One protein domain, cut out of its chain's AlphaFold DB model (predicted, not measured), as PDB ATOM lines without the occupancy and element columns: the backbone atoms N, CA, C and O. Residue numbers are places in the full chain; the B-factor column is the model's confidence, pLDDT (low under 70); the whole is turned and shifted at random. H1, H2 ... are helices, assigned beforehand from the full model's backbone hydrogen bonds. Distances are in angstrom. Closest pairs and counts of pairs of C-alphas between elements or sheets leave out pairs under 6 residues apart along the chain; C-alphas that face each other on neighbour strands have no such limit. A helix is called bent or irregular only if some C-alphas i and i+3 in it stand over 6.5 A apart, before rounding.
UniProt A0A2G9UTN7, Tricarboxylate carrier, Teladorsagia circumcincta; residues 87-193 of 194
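This is residues 87 to 193 of the 194 residues of the protein "Tricarboxylate carrier" of Teladorsagia circumcincta (UniProt A0A2G9UTN7). Four helices form an elongated up-and-down bundle, each running against the one before it: H2, H3 and H4 pack along one another, and the shorter H1 packs on H2 and on part of H4. The 107 printed residues hold four named helices, in the order H1, H2, H3, H4, and no named strand; the class is all helix. The whole is compact, with a radius of gyration of the C-alphas of 14.6 A, and spans 50 by 26 by 18 A.

Start with H1, residues 87 to 102, which touches H2, residues 107 to 127, opposite ways at a shallow tilt of 13 degrees; their closest C-alphas, Met 100 and Trp 113, are 5.8 A apart. H2 touches H3, residues 137 to 164, closest at the C-alphas of Gln 118 and Val 148, 6.0 A, opposite ways at a shallow tilt of 25 degrees. H3 touches H4, residues 169 to 192, closest at the C-alphas of Ala 147 and Ala 183, 4.5 A, opposite ways at a shallow tilt of 21 degrees. These three pairs are helical hairpins. H4 touches H2 with residues 176 to 183 alone, the same way at a shallow tilt of 31 degrees; the closest C-alphas, Gln 114 and Pro 176, are 7.6 A apart. H4 touches H1 with residues 173 to 177 alone, opposite ways at a steep tilt of 39 degrees; the closest C-alphas, Met 101 and Lys 173, are 5.6 A apart. H1 and H3 are apart. In H1, H2 and H3 every O i to N i+4 pair is within hydrogen-bond range; in H4, 16 of 20 are.

Find C-alpha 87 at (10.999, 11.084, 16.469); from there H1 runs 22.5 A. H2 runs 30.2 A and H3 40.4 A. H4 runs 35.9 A to C-alpha 192 at (33.167, 18.282, 13.125); it is irregular, but only just: C-alphas 173 and 176 are 6.8 A apart.

Look to Lys 132 and Glu 166 for the two C-alphas farthest apart, 50.5 A. The printed part has no cut; the links H1 to H2 and H3 to H4 are tight, and H2 to H3 is short. Confidence is low, under 70, at residues 130 to 135 and 192 to 193; the mean pLDDT of the printed part is 81.6.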
ATOM      1  N   CYS A  87      11.658  12.356  16.189       81.06
ATOM      2  CA  CYS A  87      10.999  11.084  16.469       81.06
ATOM      3  C   CYS A  87      11.613   9.927  15.667       81.06
ATOM      4  O   CYS A  87      11.996   8.911  16.244       81.06
ATOM      5  N   PHE A  88      11.788  10.073  14.354       81.69
ATOM      6  CA  PHE A  88      12.333   8.992  13.539       81.69
ATOM      7  C   PHE A  88      13.820   8.757  13.786       81.69
ATOM      8  O   PHE A  88      14.255   7.615  13.728       81.69
ATOM      9  N   ASN A  89      14.591   9.793  14.121       82.25
ATOM     10  CA  ASN A  89      15.994   9.639  14.501       82.25
ATOM     11  C   ASN A  89      16.149   8.663  15.686       82.25
ATOM     12  O   ASN A  89      16.836   7.645  15.590       82.25
ATOM     13  N   VAL A  90      15.415   8.916  16.775       82.69
ATOM     14  CA  VAL A  90      15.478   8.086  17.987       82.69
ATOM     15  C   VAL A  90      14.943   6.676  17.738       82.69
ATOM     16  O   VAL A  90      15.607   5.692  18.079       82.69
ATOM     17  N   TRP A  91      13.764   6.546  17.128       83.25
ATOM     18  CA  TRP A  91      13.141   5.233  16.931       83.25
ATOM     19  C   TRP A  91      13.799   4.425  15.816       83.25
ATOM     20  O   TRP A  91      14.008   3.228  15.988       83.25
ATOM     21  N   GLY A  92      14.193   5.065  14.716       84.62
ATOM     22  CA  GLY A  92      14.927   4.442  13.616       84.62
ATOM     23  C   GLY A  92      16.275   3.896  14.076       84.62
ATOM     24  O   GLY A  92      16.565   2.719  13.855       84.62
ATOM     25  N   GLY A  93      17.052   4.690  14.822       85.19
ATOM     26  CA  GLY A  93      18.310   4.231  15.418       85.19
ATOM     27  C   GLY A  93      18.110   3.079  16.410       85.19
ATOM     28  O   GLY A  93      18.855   2.098  16.391       85.19
ATOM     29  N   THR A  94      17.056   3.142  17.230       85.88
ATOM     30  CA  THR A  94      16.708   2.064  18.173       85.88
ATOM     31  C   THR A  94      16.339   0.769  17.443       85.88
ATOM     32  O   THR A  94      16.822  -0.301  17.814       85.88
ATOM     33  N   MET A  95      15.539   0.850  16.377       88.19
ATOM     34  CA  MET A  95      15.170  -0.303  15.548       88.19
ATOM     35  C   MET A  95      16.389  -0.929  14.871       88.19
ATOM     36  O   MET A  95      16.539  -2.149  14.901       88.19
ATOM     37  N   LEU A  96      17.290  -0.113  14.314       88.50
ATOM     38  CA  LEU A  96      18.529  -0.581  13.686       88.50
ATOM     39  C   LEU A  96      19.449  -1.273  14.699       88.50
ATOM     40  O   LEU A  96      19.976  -2.351  14.424       88.50
ATOM     41  N   CYS A  97      19.588  -0.705  15.899       86.56
ATOM     42  CA  CYS A  97      20.337  -1.325  16.990       86.56
ATOM     43  C   CYS A  97      19.724  -2.670  17.414       86.56
ATOM     44  O   CYS A  97      20.428  -3.678  17.506       86.56
ATOM     45  N   GLY A  98      18.401  -2.713  17.596       87.44
ATOM     46  CA  GLY A  98      17.664  -3.943  17.889       87.44
ATOM     47  C   GLY A  98      17.878  -5.015  16.820       87.44
ATOM     48  O   GLY A  98      18.200  -6.159  17.140       87.44
ATOM     49  N   ALA A  99      17.789  -4.632  15.547       87.94
ATOM     50  CA  ALA A  99      18.011  -5.526  14.421       87.94
ATOM     51  C   ALA A  99      19.436  -6.105  14.414       87.94
ATOM     52  O   ALA A  99      19.621  -7.321  14.313       87.94
ATOM     53  N   MET A 100      20.453  -5.266  14.620       86.94
ATOM     54  CA  MET A 100      21.837  -5.727  14.731       86.94
ATOM     55  C   MET A 100      22.037  -6.743  15.867       86.94
ATOM     56  O   MET A 100      22.780  -7.711  15.694       86.94
ATOM     57  N   MET A 101      21.359  -6.564  17.006       84.62
ATOM     58  CA  MET A 101      21.423  -7.496  18.140       84.62
ATOM     59  C   MET A 101      20.670  -8.809  17.892       84.62
ATOM     60  O   MET A 101      21.103  -9.852  18.377       84.62
ATOM     61  N   ILE A 102      19.562  -8.788  17.146       87.25
ATOM     62  CA  ILE A 102      18.783  -9.992  16.811       87.25
ATOM     63  C   ILE A 102      19.539 -10.842  15.783       87.25
ATOM     64  O   ILE A 102      19.716 -12.047  15.971       87.25
ATOM     65  N   TRP A 103      20.044 -10.213  14.720       85.81
ATOM     66  CA  TRP A 103      20.657 -10.905  13.582       85.81
ATOM     67  C   TRP A 103      22.191 -11.000  13.637       85.81
ATOM     68  O   TRP A 103      22.827 -11.340  12.638       85.81
ATOM     69  N   TYR A 104      22.798 -10.804  14.814       81.75
ATOM     70  CA  TYR A 104      24.257 -10.824  15.013       81.75
ATOM     71  C   TYR A 104      24.948 -12.124  14.540       81.75
ATOM     72  O   TYR A 104      26.114 -12.126  14.130       81.75
ATOM     73  N   LYS A 105      24.226 -13.254  14.556       77.88
ATOM     74  CA  LYS A 105      24.763 -14.571  14.174       77.88
ATOM     75  C   LYS A 105      25.032 -14.712  12.680       77.88
ATOM     76  O   LYS A 105      25.963 -15.421  12.305       77.88
ATOM     77  N   SER A 106      24.288 -14.030  11.811       85.25
ATOM     78  CA  SER A 106      24.450 -14.157  10.357       85.25
ATOM     79  C   SER A 106      25.406 -13.092   9.825       85.25
ATOM     80  O   SER A 106      25.241 -11.911  10.094       85.25
ATOM     81  N   THR A 107      26.466 -13.493   9.119       83.44
ATOM     82  CA  THR A 107      27.464 -12.550   8.576       83.44
ATOM     83  C   THR A 107      26.879 -11.630   7.507       83.44
ATOM     84  O   THR A 107      27.074 -10.423   7.644       83.44
ATOM     85  N   PRO A 108      26.112 -12.120   6.511       86.69
ATOM     86  CA  PRO A 108      25.449 -11.214   5.576       86.69
ATOM     87  C   PRO A 108      24.461 -10.281   6.285       86.69
ATOM     88  O   PRO A 108      24.373  -9.113   5.920       86.69
ATOM     89  N   ALA A 109      23.789 -10.739   7.350       86.69
ATOM     90  CA  ALA A 109      22.904  -9.871   8.122       86.69
ATOM     91  C   ALA A 109      23.672  -8.789   8.899       86.69
ATOM     92  O   ALA A 109      23.263  -7.636   8.888       86.69
ATOM     93  N   VAL A 110      24.804  -9.126   9.530       85.00
ATOM     94  CA  VAL A 110      25.674  -8.141  10.199       85.00
ATOM     95  C   VAL A 110      26.154  -7.082   9.211       85.00
ATOM     96  O   VAL A 110      26.105  -5.899   9.531       85.00
ATOM     97  N   ILE A 111      26.572  -7.488   8.008       87.25
ATOM     98  CA  ILE A 111      27.006  -6.553   6.965       87.25
ATOM     99  C   ILE A 111      25.852  -5.631   6.563       87.25
ATOM    100  O   ILE A 111      26.006  -4.412   6.586       87.25
ATOM    101  N   PHE A 112      24.689  -6.206   6.254       91.38
ATOM    102  CA  PHE A 112      23.504  -5.452   5.856       91.38
ATOM    103  C   PHE A 112      23.073  -4.443   6.925       91.38
ATOM    104  O   PHE A 112      22.889  -3.268   6.622       91.38
ATOM    105  N   TRP A 113      22.950  -4.877   8.182       89.31
ATOM    106  CA  TRP A 113      22.468  -4.016   9.259       89.31
ATOM    107  C   TRP A 113      23.480  -2.945   9.665       89.31
ATOM    108  O   TRP A 113      23.072  -1.835   9.999       89.31
ATOM    109  N   GLN A 114      24.784  -3.227   9.586       87.06
ATOM    110  CA  GLN A 114      25.805  -2.203   9.810       87.06
ATOM    111  C   GLN A 114      25.811  -1.155   8.706       87.06
ATOM    112  O   GLN A 114      25.856   0.041   8.994       87.06
ATOM    113  N   TRP A 115      25.718  -1.590   7.449       90.44
ATOM    114  CA  TRP A 115      25.557  -0.682   6.322       90.44
ATOM    115  C   TRP A 115      24.304   0.184   6.498       90.44
ATOM    116  O   TRP A 115      24.422   1.406   6.517       90.44
ATOM    117  N   ALA A 116      23.144  -0.429   6.759       89.62
ATOM    118  CA  ALA A 116      21.883   0.280   6.975       89.62
ATOM    119  C   ALA A 116      21.973   1.293   8.128       89.62
ATOM    120  O   ALA A 116      21.479   2.413   8.003       89.62
ATOM    121  N   ASN A 117      22.650   0.938   9.226       89.38
ATOM    122  CA  ASN A 117      22.873   1.838  10.353       89.38
ATOM    123  C   ASN A 117      23.705   3.068   9.968       89.38
ATOM    124  O   ASN A 117      23.339   4.195  10.301       89.38
ATOM    125  N   GLN A 118      24.801   2.882   9.228       86.25
ATOM    126  CA  GLN A 118      25.610   4.014   8.771       86.25
ATOM    127  C   GLN A 118      24.895   4.849   7.704       86.25
ATOM    128  O   GLN A 118      25.019   6.072   7.715       86.25
ATOM    129  N   SER A 119      24.112   4.225   6.817       87.75
ATOM    130  CA  SER A 119      23.299   4.945   5.829       87.75
ATOM    131  C   SER A 119      22.240   5.805   6.515       87.75
ATOM    132  O   SER A 119      22.030   6.954   6.126       87.75
ATOM    133  N   PHE A 120      21.615   5.283   7.572       87.31
ATOM    134  CA  PHE A 120      20.666   6.031   8.383       87.31
ATOM    135  C   PHE A 120      21.325   7.233   9.069       87.31
ATOM    136  O   PHE A 120      20.839   8.353   8.927       87.31
ATOM    137  N   ASN A 121      22.471   7.029   9.725       85.38
ATOM    138  CA  ASN A 121      23.224   8.116  10.354       85.38
ATOM    139  C   ASN A 121      23.648   9.188   9.339       85.38
ATOM    140  O   ASN A 121      23.497  10.377   9.605       85.38
ATOM    141  N   ALA A 122      24.116   8.797   8.150       83.81
ATOM    142  CA  ALA A 122      24.467   9.744   7.093       83.81
ATOM    143  C   ALA A 122      23.253  10.556   6.611       83.81
ATOM    144  O   ALA A 122      23.365  11.762   6.396       83.81
ATOM    145  N   LEU A 123      22.080   9.928   6.492       83.94
ATOM    146  CA  LEU A 123      20.843  10.607   6.113       83.94
ATOM    147  C   LEU A 123      20.360  11.579   7.199       83.94
ATOM    148  O   LEU A 123      19.963  12.705   6.893       83.94
ATOM    149  N   VAL A 124      20.426  11.174   8.469       82.25
ATOM    150  CA  VAL A 124      20.136  12.041   9.619       82.25
ATOM    151  C   VAL A 124      21.085  13.240   9.628       82.25
ATOM    152  O   VAL A 124      20.633  14.370   9.793       82.25
ATOM    153  N   ASN A 125      22.374  13.022   9.370       80.44
ATOM    154  CA  ASN A 125      23.375  14.086   9.329       80.44
ATOM    155  C   ASN A 125      23.175  15.024   8.132       80.44
ATOM    156  O   ASN A 125      23.305  16.234   8.279       80.44
ATOM    157  N   TYR A 126      22.798  14.499   6.963       78.94
ATOM    158  CA  TYR A 126      22.450  15.315   5.797       78.94
ATOM    159  C   TYR A 126      21.221  16.193   6.047       78.94
ATOM    160  O   TYR A 126      21.196  17.356   5.656       78.94
ATOM    161  N   THR A 127      20.195  15.635   6.689       75.06
ATOM    162  CA  THR A 127      18.916  16.322   6.932       75.06
ATOM    163  C   THR A 127      18.968  17.300   8.104       75.06
ATOM    164  O   THR A 127      18.225  18.276   8.099       75.06
ATOM    165  N   ASN A 128      19.848  17.064   9.081       72.62
ATOM    166  CA  ASN A 128      20.121  17.967  10.205       72.62
ATOM    167  C   ASN A 128      21.375  18.828   9.988       72.62
ATOM    168  O   ASN A 128      21.873  19.436  10.938       72.62
ATOM    169  N   ARG A 129      21.929  18.868   8.766       70.94
ATOM    170  CA  ARG A 129      23.069  19.739   8.480       70.94
ATOM    171  C   ARG A 129      22.643  21.177   8.738       70.94
ATOM    172  O   ARG A 129      21.638  21.650   8.210       70.94
ATOM    173  N   ASN A 130      23.414  21.856   9.572       64.12
ATOM    174  CA  ASN A 130      23.116  23.219   9.956       64.12
ATOM    175  C   ASN A 130      23.149  24.103   8.697       64.12
ATOM    176  O   ASN A 130      24.137  24.078   7.962       64.12
ATOM    177  N   ALA A 131      22.091  24.877   8.441       57.12
ATOM    178  CA  ALA A 131      21.988  25.720   7.245       57.12
ATOM    179  C   ALA A 131      23.110  26.771   7.148       57.12
ATOM    180  O   ALA A 131      23.369  27.307   6.074       57.12
ATOM    181  N   LYS A 132      23.796  27.044   8.268       53.56
ATOM    182  CA  LYS A 132      24.938  27.961   8.368       53.56
ATOM    183  C   LYS A 132      26.309  27.269   8.367       53.56
ATOM    184  O   LYS A 132      27.320  27.960   8.425       53.56
ATOM    185  N   SER A 133      26.372  25.934   8.344       55.12
ATOM    186  CA  SER A 133      27.641  25.191   8.398       55.12
ATOM    187  C   SER A 133      28.171  24.857   7.002       55.12
ATOM    188  O   SER A 133      27.430  24.396   6.136       55.12
ATOM    189  N   ALA A 134      29.482  25.017   6.808       58.25
ATOM    190  CA  ALA A 134      30.224  24.711   5.581       58.25
ATOM    191  C   ALA A 134      30.454  23.199   5.351       58.25
ATOM    192  O   ALA A 134      31.489  22.801   4.800       58.25
ATOM    193  N   MET A 135      29.534  22.340   5.805       64.19
ATOM    194  CA  MET A 135      29.598  20.901   5.545       64.19
ATOM    195  C   MET A 135      29.235  20.636   4.084       64.19
ATOM    196  O   MET A 135      28.084  20.790   3.665       64.19
ATOM    197  N   THR A 136      30.229  20.228   3.301       74.31
ATOM    198  CA  THR A 136      30.019  19.893   1.892       74.31
ATOM    199  C   THR A 136      29.453  18.478   1.758       74.31
ATOM    200  O   THR A 136      29.644  17.616   2.617       74.31
ATOM    201  N   THR A 137      28.772  18.200   0.645       77.25
ATOM    202  CA  THR A 137      28.330  16.832   0.316       77.25
ATOM    203  C   THR A 137      29.514  15.857   0.228       77.25
ATOM    204  O   THR A 137      29.353  14.674   0.518       77.25
ATOM    205  N   GLN A 138      30.707  16.352  -0.127       79.69
ATOM    206  CA  GLN A 138      31.941  15.563  -0.148       79.69
ATOM    207  C   GLN A 138      32.370  15.145   1.263       79.69
ATOM    208  O   GLN A 138      32.643  13.966   1.471       79.69
ATOM    209  N   ASP A 139      32.336  16.059   2.239       79.88
ATOM    210  CA  ASP A 139      32.658  15.754   3.643       79.88
ATOM    211  C   ASP A 139      31.729  14.662   4.198       79.88
ATOM    212  O   ASP A 139      32.177  13.709   4.837       79.88
ATOM    213  N   LEU A 140      30.427  14.746   3.888       81.69
ATOM    214  CA  LEU A 140      29.453  13.726   4.281       81.69
ATOM    215  C   LEU A 140      29.752  12.366   3.637       81.69
ATOM    216  O   LEU A 140      29.638  11.336   4.300       81.69
ATOM    217  N   LEU A 141      30.126  12.354   2.356       84.12
ATOM    218  CA  LEU A 141      30.450  11.124   1.641       84.12
ATOM    219  C   LEU A 141      31.712  10.467   2.206       84.12
ATOM    220  O   LEU A 141      31.706   9.261   2.430       84.12
ATOM    221  N   VAL A 142      32.757  11.249   2.493       85.50
ATOM    222  CA  VAL A 142      33.994  10.762   3.125       85.50
ATOM    223  C   VAL A 142      33.715  10.223   4.527       85.50
ATOM    224  O   VAL A 142      34.163   9.125   4.863       85.50
ATOM    225  N   ALA A 143      32.936  10.947   5.336       83.81
ATOM    226  CA  ALA A 143      32.541  10.497   6.666       83.81
ATOM    227  C   ALA A 143      31.739   9.187   6.604       83.81
ATOM    228  O   ALA A 143      32.008   8.256   7.362       83.81
ATOM    229  N   TYR A 144      30.793   9.087   5.668       86.00
ATOM    230  CA  TYR A 144      29.969   7.900   5.469       86.00
ATOM    231  C   TYR A 144      30.786   6.682   5.026       86.00
ATOM    232  O   TYR A 144      30.701   5.631   5.661       86.00
ATOM    233  N   THR A 145      31.602   6.797   3.976       87.06
ATOM    234  CA  THR A 145      32.386   5.663   3.454       87.06
ATOM    235  C   THR A 145      33.424   5.180   4.465       87.06
ATOM    236  O   THR A 145      33.598   3.969   4.636       87.06
ATOM    237  N   SER A 146      34.051   6.103   5.199       86.75
ATOM    238  CA  SER A 146      34.992   5.784   6.277       86.75
ATOM    239  C   SER A 146      34.294   5.074   7.441       86.75
ATOM    240  O   SER A 146      34.778   4.046   7.919       86.75
ATOM    241  N   ALA A 147      33.121   5.564   7.858       85.94
ATOM    242  CA  ALA A 147      32.336   4.955   8.928       85.94
ATOM    243  C   ALA A 147      31.828   3.552   8.557       85.94
ATOM    244  O   ALA A 147      31.923   2.638   9.375       85.94
ATOM    245  N   VAL A 148      31.340   3.353   7.327       88.38
ATOM    246  CA  VAL A 148      30.918   2.034   6.818       88.38
ATOM    247  C   VAL A 148      32.091   1.060   6.814       88.38
ATOM    248  O   VAL A 148      31.969  -0.049   7.329       88.38
ATOM    249  N   SER A 149      33.240   1.481   6.283       87.88
ATOM    250  CA  SER A 149      34.428   0.627   6.184       87.88
ATOM    251  C   SER A 149      34.942   0.219   7.567       87.88
ATOM    252  O   SER A 149      35.182  -0.964   7.810       87.88
ATOM    253  N   GLY A 150      35.035   1.172   8.504       86.38
ATOM    254  CA  GLY A 150      35.435   0.905   9.887       86.38
ATOM    255  C   GLY A 150      34.451  -0.003  10.630       86.38
ATOM    256  O   GLY A 150      34.868  -0.968  11.273       86.38
ATOM    257  N   ALA A 151      33.144   0.254  10.499       86.00
ATOM    258  CA  ALA A 151      32.100  -0.554  11.127       86.00
ATOM    259  C   ALA A 151      32.123  -2.004  10.630       86.00
ATOM    260  O   ALA A 151      32.090  -2.937  11.433       86.00
ATOM    261  N   LEU A 152      32.196  -2.201   9.310       88.25
ATOM    262  CA  LEU A 152      32.204  -3.527   8.698       88.25
ATOM    263  C   LEU A 152      33.491  -4.290   9.011       88.25
ATOM    264  O   LEU A 152      33.419  -5.464   9.377       88.25
ATOM    265  N   GLY A 153      34.647  -3.624   8.927       88.12
ATOM    266  CA  GLY A 153      35.939  -4.218   9.268       88.12
ATOM    267  C   GLY A 153      35.961  -4.737  10.705       88.12
ATOM    268  O   GLY A 153      36.311  -5.897  10.940       88.12
ATOM    269  N   LEU A 154      35.496  -3.928  11.663       87.81
ATOM    270  CA  LEU A 154      35.422  -4.348  13.059       87.81
ATOM    271  C   LEU A 154      34.372  -5.443  13.276       87.81
ATOM    272  O   LEU A 154      34.660  -6.440  13.934       87.81
ATOM    273  N   ALA A 155      33.163  -5.287  12.729       85.19
ATOM    274  CA  ALA A 155      32.074  -6.234  12.953       85.19
ATOM    275  C   ALA A 155      32.404  -7.632  12.409       85.19
ATOM    276  O   ALA A 155      32.172  -8.630  13.093       85.19
ATOM    277  N   VAL A 156      32.978  -7.719  11.206       86.12
ATOM    278  CA  VAL A 156      33.404  -8.996  10.615       86.12
ATOM    279  C   VAL A 156      34.635  -9.543  11.340       86.12
ATOM    280  O   VAL A 156      34.656 -10.728  11.677       86.12
ATOM    281  N   GLY A 157      35.622  -8.692  11.644       85.25
ATOM    282  CA  GLY A 157      36.855  -9.088  12.327       85.25
ATOM    283  C   GLY A 157      36.613  -9.639  13.734       85.25
ATOM    284  O   GLY A 157      37.014 -10.765  14.035       85.25
ATOM    285  N   LEU A 158      35.889  -8.899  14.581       84.00
ATOM    286  CA  LEU A 158      35.536  -9.338  15.936       84.00
ATOM    287  C   LEU A 158      34.679 -10.598  15.918       84.00
ATOM    288  O   LEU A 158      34.883 -11.490  16.737       84.00
ATOM    289  N   LYS A 159      33.747 -10.710  14.969       80.25
ATOM    290  CA  LYS A 159      32.920 -11.907  14.845       80.25
ATOM    291  C   LYS A 159      33.749 -13.145  14.516       80.25
ATOM    292  O   LYS A 159      33.579 -14.172  15.168       80.25
ATOM    293  N   GLN A 160      34.644 -13.063  13.530       83.50
ATOM    294  CA  GLN A 160      35.527 -14.180  13.185       83.50
ATOM    295  C   GLN A 160      36.455 -14.542  14.350       83.50
ATOM    296  O   GLN A 160      36.665 -15.723  14.627       83.50
ATOM    297  N   TYR A 161      36.978 -13.540  15.057       85.44
ATOM    298  CA  TYR A 161      37.827 -13.744  16.227       85.44
ATOM    299  C   TYR A 161      37.074 -14.429  17.379       85.44
ATOM    300  O   TYR A 161      37.551 -15.426  17.920       85.44
ATOM    301  N   PHE A 162      35.868 -13.961  17.714       83.62
ATOM    302  CA  PHE A 162      35.050 -14.541  18.784       83.62
ATOM    303  C   PHE A 162      34.515 -15.931  18.447       83.62
ATOM    304  O   PHE A 162      34.420 -16.762  19.347       83.62
ATOM    305  N   ALA A 163      34.228 -16.208  17.173       77.25
ATOM    306  CA  ALA A 163      33.870 -17.550  16.724       77.25
ATOM    307  C   ALA A 163      35.033 -18.540  16.904       77.25
ATOM    308  O   ALA A 163      34.818 -19.649  17.376       77.25
ATOM    309  N   LYS A 164      36.274 -18.129  16.599       82.81
ATOM    310  CA  LYS A 164      37.476 -18.970  16.771       82.81
ATOM    311  C   LYS A 164      37.853 -19.220  18.234       82.81
ATOM    312  O   LYS A 164      38.503 -20.213  18.530       82.81
ATOM    313  N   ARG A 165      37.509 -18.296  19.130       82.25
ATOM    314  CA  ARG A 165      37.828 -18.344  20.569       82.25
ATOM    315  C   ARG A 165      36.682 -18.896  21.425       82.25
ATOM    316  O   ARG A 165      36.784 -18.822  22.644       82.25
ATOM    317  N   GLU A 166      35.601 -19.373  20.800       78.12
ATOM    318  CA  GLU A 166      34.383 -19.870  21.464       78.12
ATOM    319  C   GLU A 166      33.857 -18.926  22.561       78.12
ATOM    320  O   GLU A 166      33.388 -19.332  23.624       78.12
ATOM    321  N   VAL A 167      33.942 -17.617  22.307       80.50
ATOM    322  CA  VAL A 167      33.551 -16.598  23.285       80.50
ATOM    323  C   VAL A 167      32.036 -16.641  23.493       80.50
ATOM    324  O   VAL A 167      31.276 -16.791  22.533       80.50
ATOM    325  N   SER A 168      31.597 -16.455  24.744       83.56
ATOM    326  CA  SER A 168      30.186 -16.461  25.150       83.56
ATOM    327  C   SER A 168      29.271 -15.675  24.201       83.56
ATOM    328  O   SER A 168      29.594 -14.583  23.724       83.56
ATOM    329  N   SER A 169      28.068 -16.213  23.983       78.62
ATOM    330  CA  SER A 169      27.046 -15.623  23.113       78.62
ATOM    331  C   SER A 169      26.665 -14.186  23.495       78.62
ATOM    332  O   SER A 169      26.298 -13.407  22.616       78.62
ATOM    333  N   LEU A 170      26.794 -13.811  24.775       81.56
ATOM    334  CA  LEU A 170      26.575 -12.443  25.251       81.56
ATOM    335  C   LEU A 170      27.609 -11.466  24.683       81.56
ATOM    336  O   LEU A 170      27.234 -10.403  24.201       81.56
ATOM    337  N   ALA A 171      28.890 -11.839  24.660       80.75
ATOM    338  CA  ALA A 171      29.943 -10.988  24.110       80.75
ATOM    339  C   ALA A 171      29.785 -10.803  22.592       80.75
ATOM    340  O   ALA A 171      29.990  -9.712  22.065       80.75
ATOM    341  N   GLN A 172      29.340 -11.846  21.885       77.44
ATOM    342  CA  GLN A 172      29.066 -11.766  20.449       77.44
ATOM    343  C   GLN A 172      27.899 -10.820  20.116       77.44
ATOM    344  O   GLN A 172      27.938 -10.148  19.086       77.44
ATOM    345  N   LYS A 173      26.894 -10.703  20.997       82.62
ATOM    346  CA  LYS A 173      25.796  -9.727  20.855       82.62
ATOM    347  C   LYS A 173      26.244  -8.275  21.034       82.62
ATOM    348  O   LYS A 173      25.544  -7.379  20.578       82.62
ATOM    349  N   LEU A 174      27.395  -8.037  21.668       83.62
ATOM    350  CA  LEU A 174      27.970  -6.700  21.859       83.62
ATOM    351  C   LEU A 174      28.861  -6.254  20.690       83.62
ATOM    352  O   LEU A 174      29.203  -5.078  20.599       83.62
ATOM    353  N   VAL A 175      29.211  -7.153  19.762       82.19
ATOM    354  CA  VAL A 175      30.025  -6.818  18.577       82.19
ATOM    355  C   VAL A 175      29.425  -5.664  17.761       82.19
ATOM    356  O   VAL A 175      30.175  -4.756  17.395       82.19
ATOM    357  N   PRO A 176      28.100  -5.613  17.508       81.25
ATOM    358  CA  PRO A 176      27.512  -4.471  16.825       81.25
ATOM    359  C   PRO A 176      27.678  -3.148  17.572       81.25
ATOM    360  O   PRO A 176      27.920  -2.133  16.926       81.25
ATOM    361  N   LEU A 177      27.618  -3.155  18.908       82.19
ATOM    362  CA  LEU A 177      27.819  -1.955  19.724       82.19
ATOM    363  C   LEU A 177      29.242  -1.410  19.562       82.19
ATOM    364  O   LEU A 177      29.419  -0.212  19.351       82.19
ATOM    365  N   ALA A 178      30.251  -2.285  19.597       84.56
ATOM    366  CA  ALA A 178      31.642  -1.897  19.372       84.56
ATOM    367  C   ALA A 178      31.849  -1.313  17.963       84.56
ATOM    368  O   ALA A 178      32.521  -0.296  17.798       84.56
ATOM    369  N   ALA A 179      31.227  -1.918  16.949       82.25
ATOM    370  CA  ALA A 179      31.317  -1.446  15.570       82.25
ATOM    371  C   ALA A 179      30.635  -0.084  15.369       82.25
ATOM    372  O   ALA A 179      31.192   0.779  14.692       82.25
ATOM    373  N   VAL A 180      29.489   0.156  16.015       81.56
ATOM    374  CA  VAL A 180      28.841   1.479  16.033       81.56
ATOM    375  C   VAL A 180      29.704   2.509  16.764       81.56
ATOM    376  O   VAL A 180      29.831   3.635  16.290       81.56
ATOM    377  N   ALA A 181      30.341   2.140  17.880       85.19
ATOM    378  CA  ALA A 181      31.241   3.033  18.609       85.19
ATOM    379  C   ALA A 181      32.446   3.460  17.756       85.19
ATOM    380  O   ALA A 181      32.754   4.648  17.696       85.19
ATOM    381  N   VAL A 182      33.077   2.523  17.039       84.50
ATOM    382  CA  VAL A 182      34.170   2.829  16.098       84.50
ATOM    383  C   VAL A 182      33.682   3.709  14.951       84.50
ATOM    384  O   VAL A 182      34.329   4.698  14.619       84.50
ATOM    385  N   ALA A 183      32.516   3.405  14.380       80.75
ATOM    386  CA  ALA A 183      31.936   4.225  13.325       80.75
ATOM    387  C   ALA A 183      31.687   5.666  13.790       80.75
ATOM    388  O   ALA A 183      32.032   6.604  13.080       80.75
ATOM    389  N   ASN A 184      31.154   5.850  15.001       83.44
ATOM    390  CA  ASN A 184      30.944   7.170  15.595       83.44
ATOM    391  C   ASN A 184      32.270   7.883  15.892       83.44
ATOM    392  O   ASN A 184      32.376   9.083  15.650       83.44
ATOM    393  N   ALA A 185      33.291   7.158  16.359       84.12
ATOM    394  CA  ALA A 185      34.629   7.703  16.587       84.12
ATOM    395  C   ALA A 185      35.307   8.182  15.290       84.12
ATOM    396  O   ALA A 185      36.124   9.094  15.341       84.12
ATOM    397  N   ILE A 186      34.949   7.608  14.139       80.38
ATOM    398  CA  ILE A 186      35.401   8.051  12.812       80.38
ATOM    399  C   ILE A 186      34.532   9.208  12.297       80.38
ATOM    400  O   ILE A 186      35.040  10.225  11.833       80.38
ATOM    401  N   ASN A 187      33.209   9.065  12.388       78.75
ATOM    402  CA  ASN A 187      32.239   9.992  11.810       78.75
ATOM    403  C   ASN A 187      32.259  11.361  12.509       78.75
ATOM    404  O   ASN A 187      32.311  12.387  11.836       78.75
ATOM    405  N   ILE A 188      32.277  11.394  13.849       77.00
ATOM    406  CA  ILE A 188      32.190  12.647  14.614       77.00
ATOM    407  C   ILE A 188      33.350  13.599  14.281       77.00
ATOM    408  O   ILE A 188      33.056  14.747  13.954       77.00
ATOM    409  N   PRO A 189      34.635  13.185  14.310       78.88
ATOM    410  CA  PRO A 189      35.730  14.050  13.887       78.88
ATOM    411  C   PRO A 189      35.602  14.481  12.429       78.88
ATOM    412  O   PRO A 189      35.720  15.664  12.157       78.88
ATOM    413  N   LEU A 190      35.289  13.573  11.500       76.12
ATOM    414  CA  LEU A 190      35.201  13.920  10.075       76.12
ATOM    415  C   LEU A 190      34.078  14.918   9.763       76.12
ATOM    416  O   LEU A 190      34.221  15.734   8.860       76.12
ATOM    417  N   MET A 191      32.980  14.892  10.519       70.25
ATOM    418  CA  MET A 191      31.910  15.879  10.361       70.25
ATOM    419  C   MET A 191      32.114  17.164  11.168       70.25
ATOM    420  O   MET A 191      31.467  18.167  10.872       70.25
ATOM    421  N   ARG A 192      32.946  17.139  12.218       67.38
ATOM    422  CA  ARG A 192      33.167  18.282  13.125       67.38
ATOM    423  C   ARG A 192      34.534  18.945  12.984       67.38
ATOM    424  O   ARG A 192      34.758  19.961  13.628       67.38
ATOM    425  N   GLN A 193      35.445  18.397  12.187       58.12
ATOM    426  CA  GLN A 193      36.719  19.023  11.846       58.12
ATOM    427  C   GLN A 193      36.488  20.165  10.848       58.12
ATOM    428  O   GLN A 193      36.802  20.023   9.672       58.12
TER     429      GLN A 193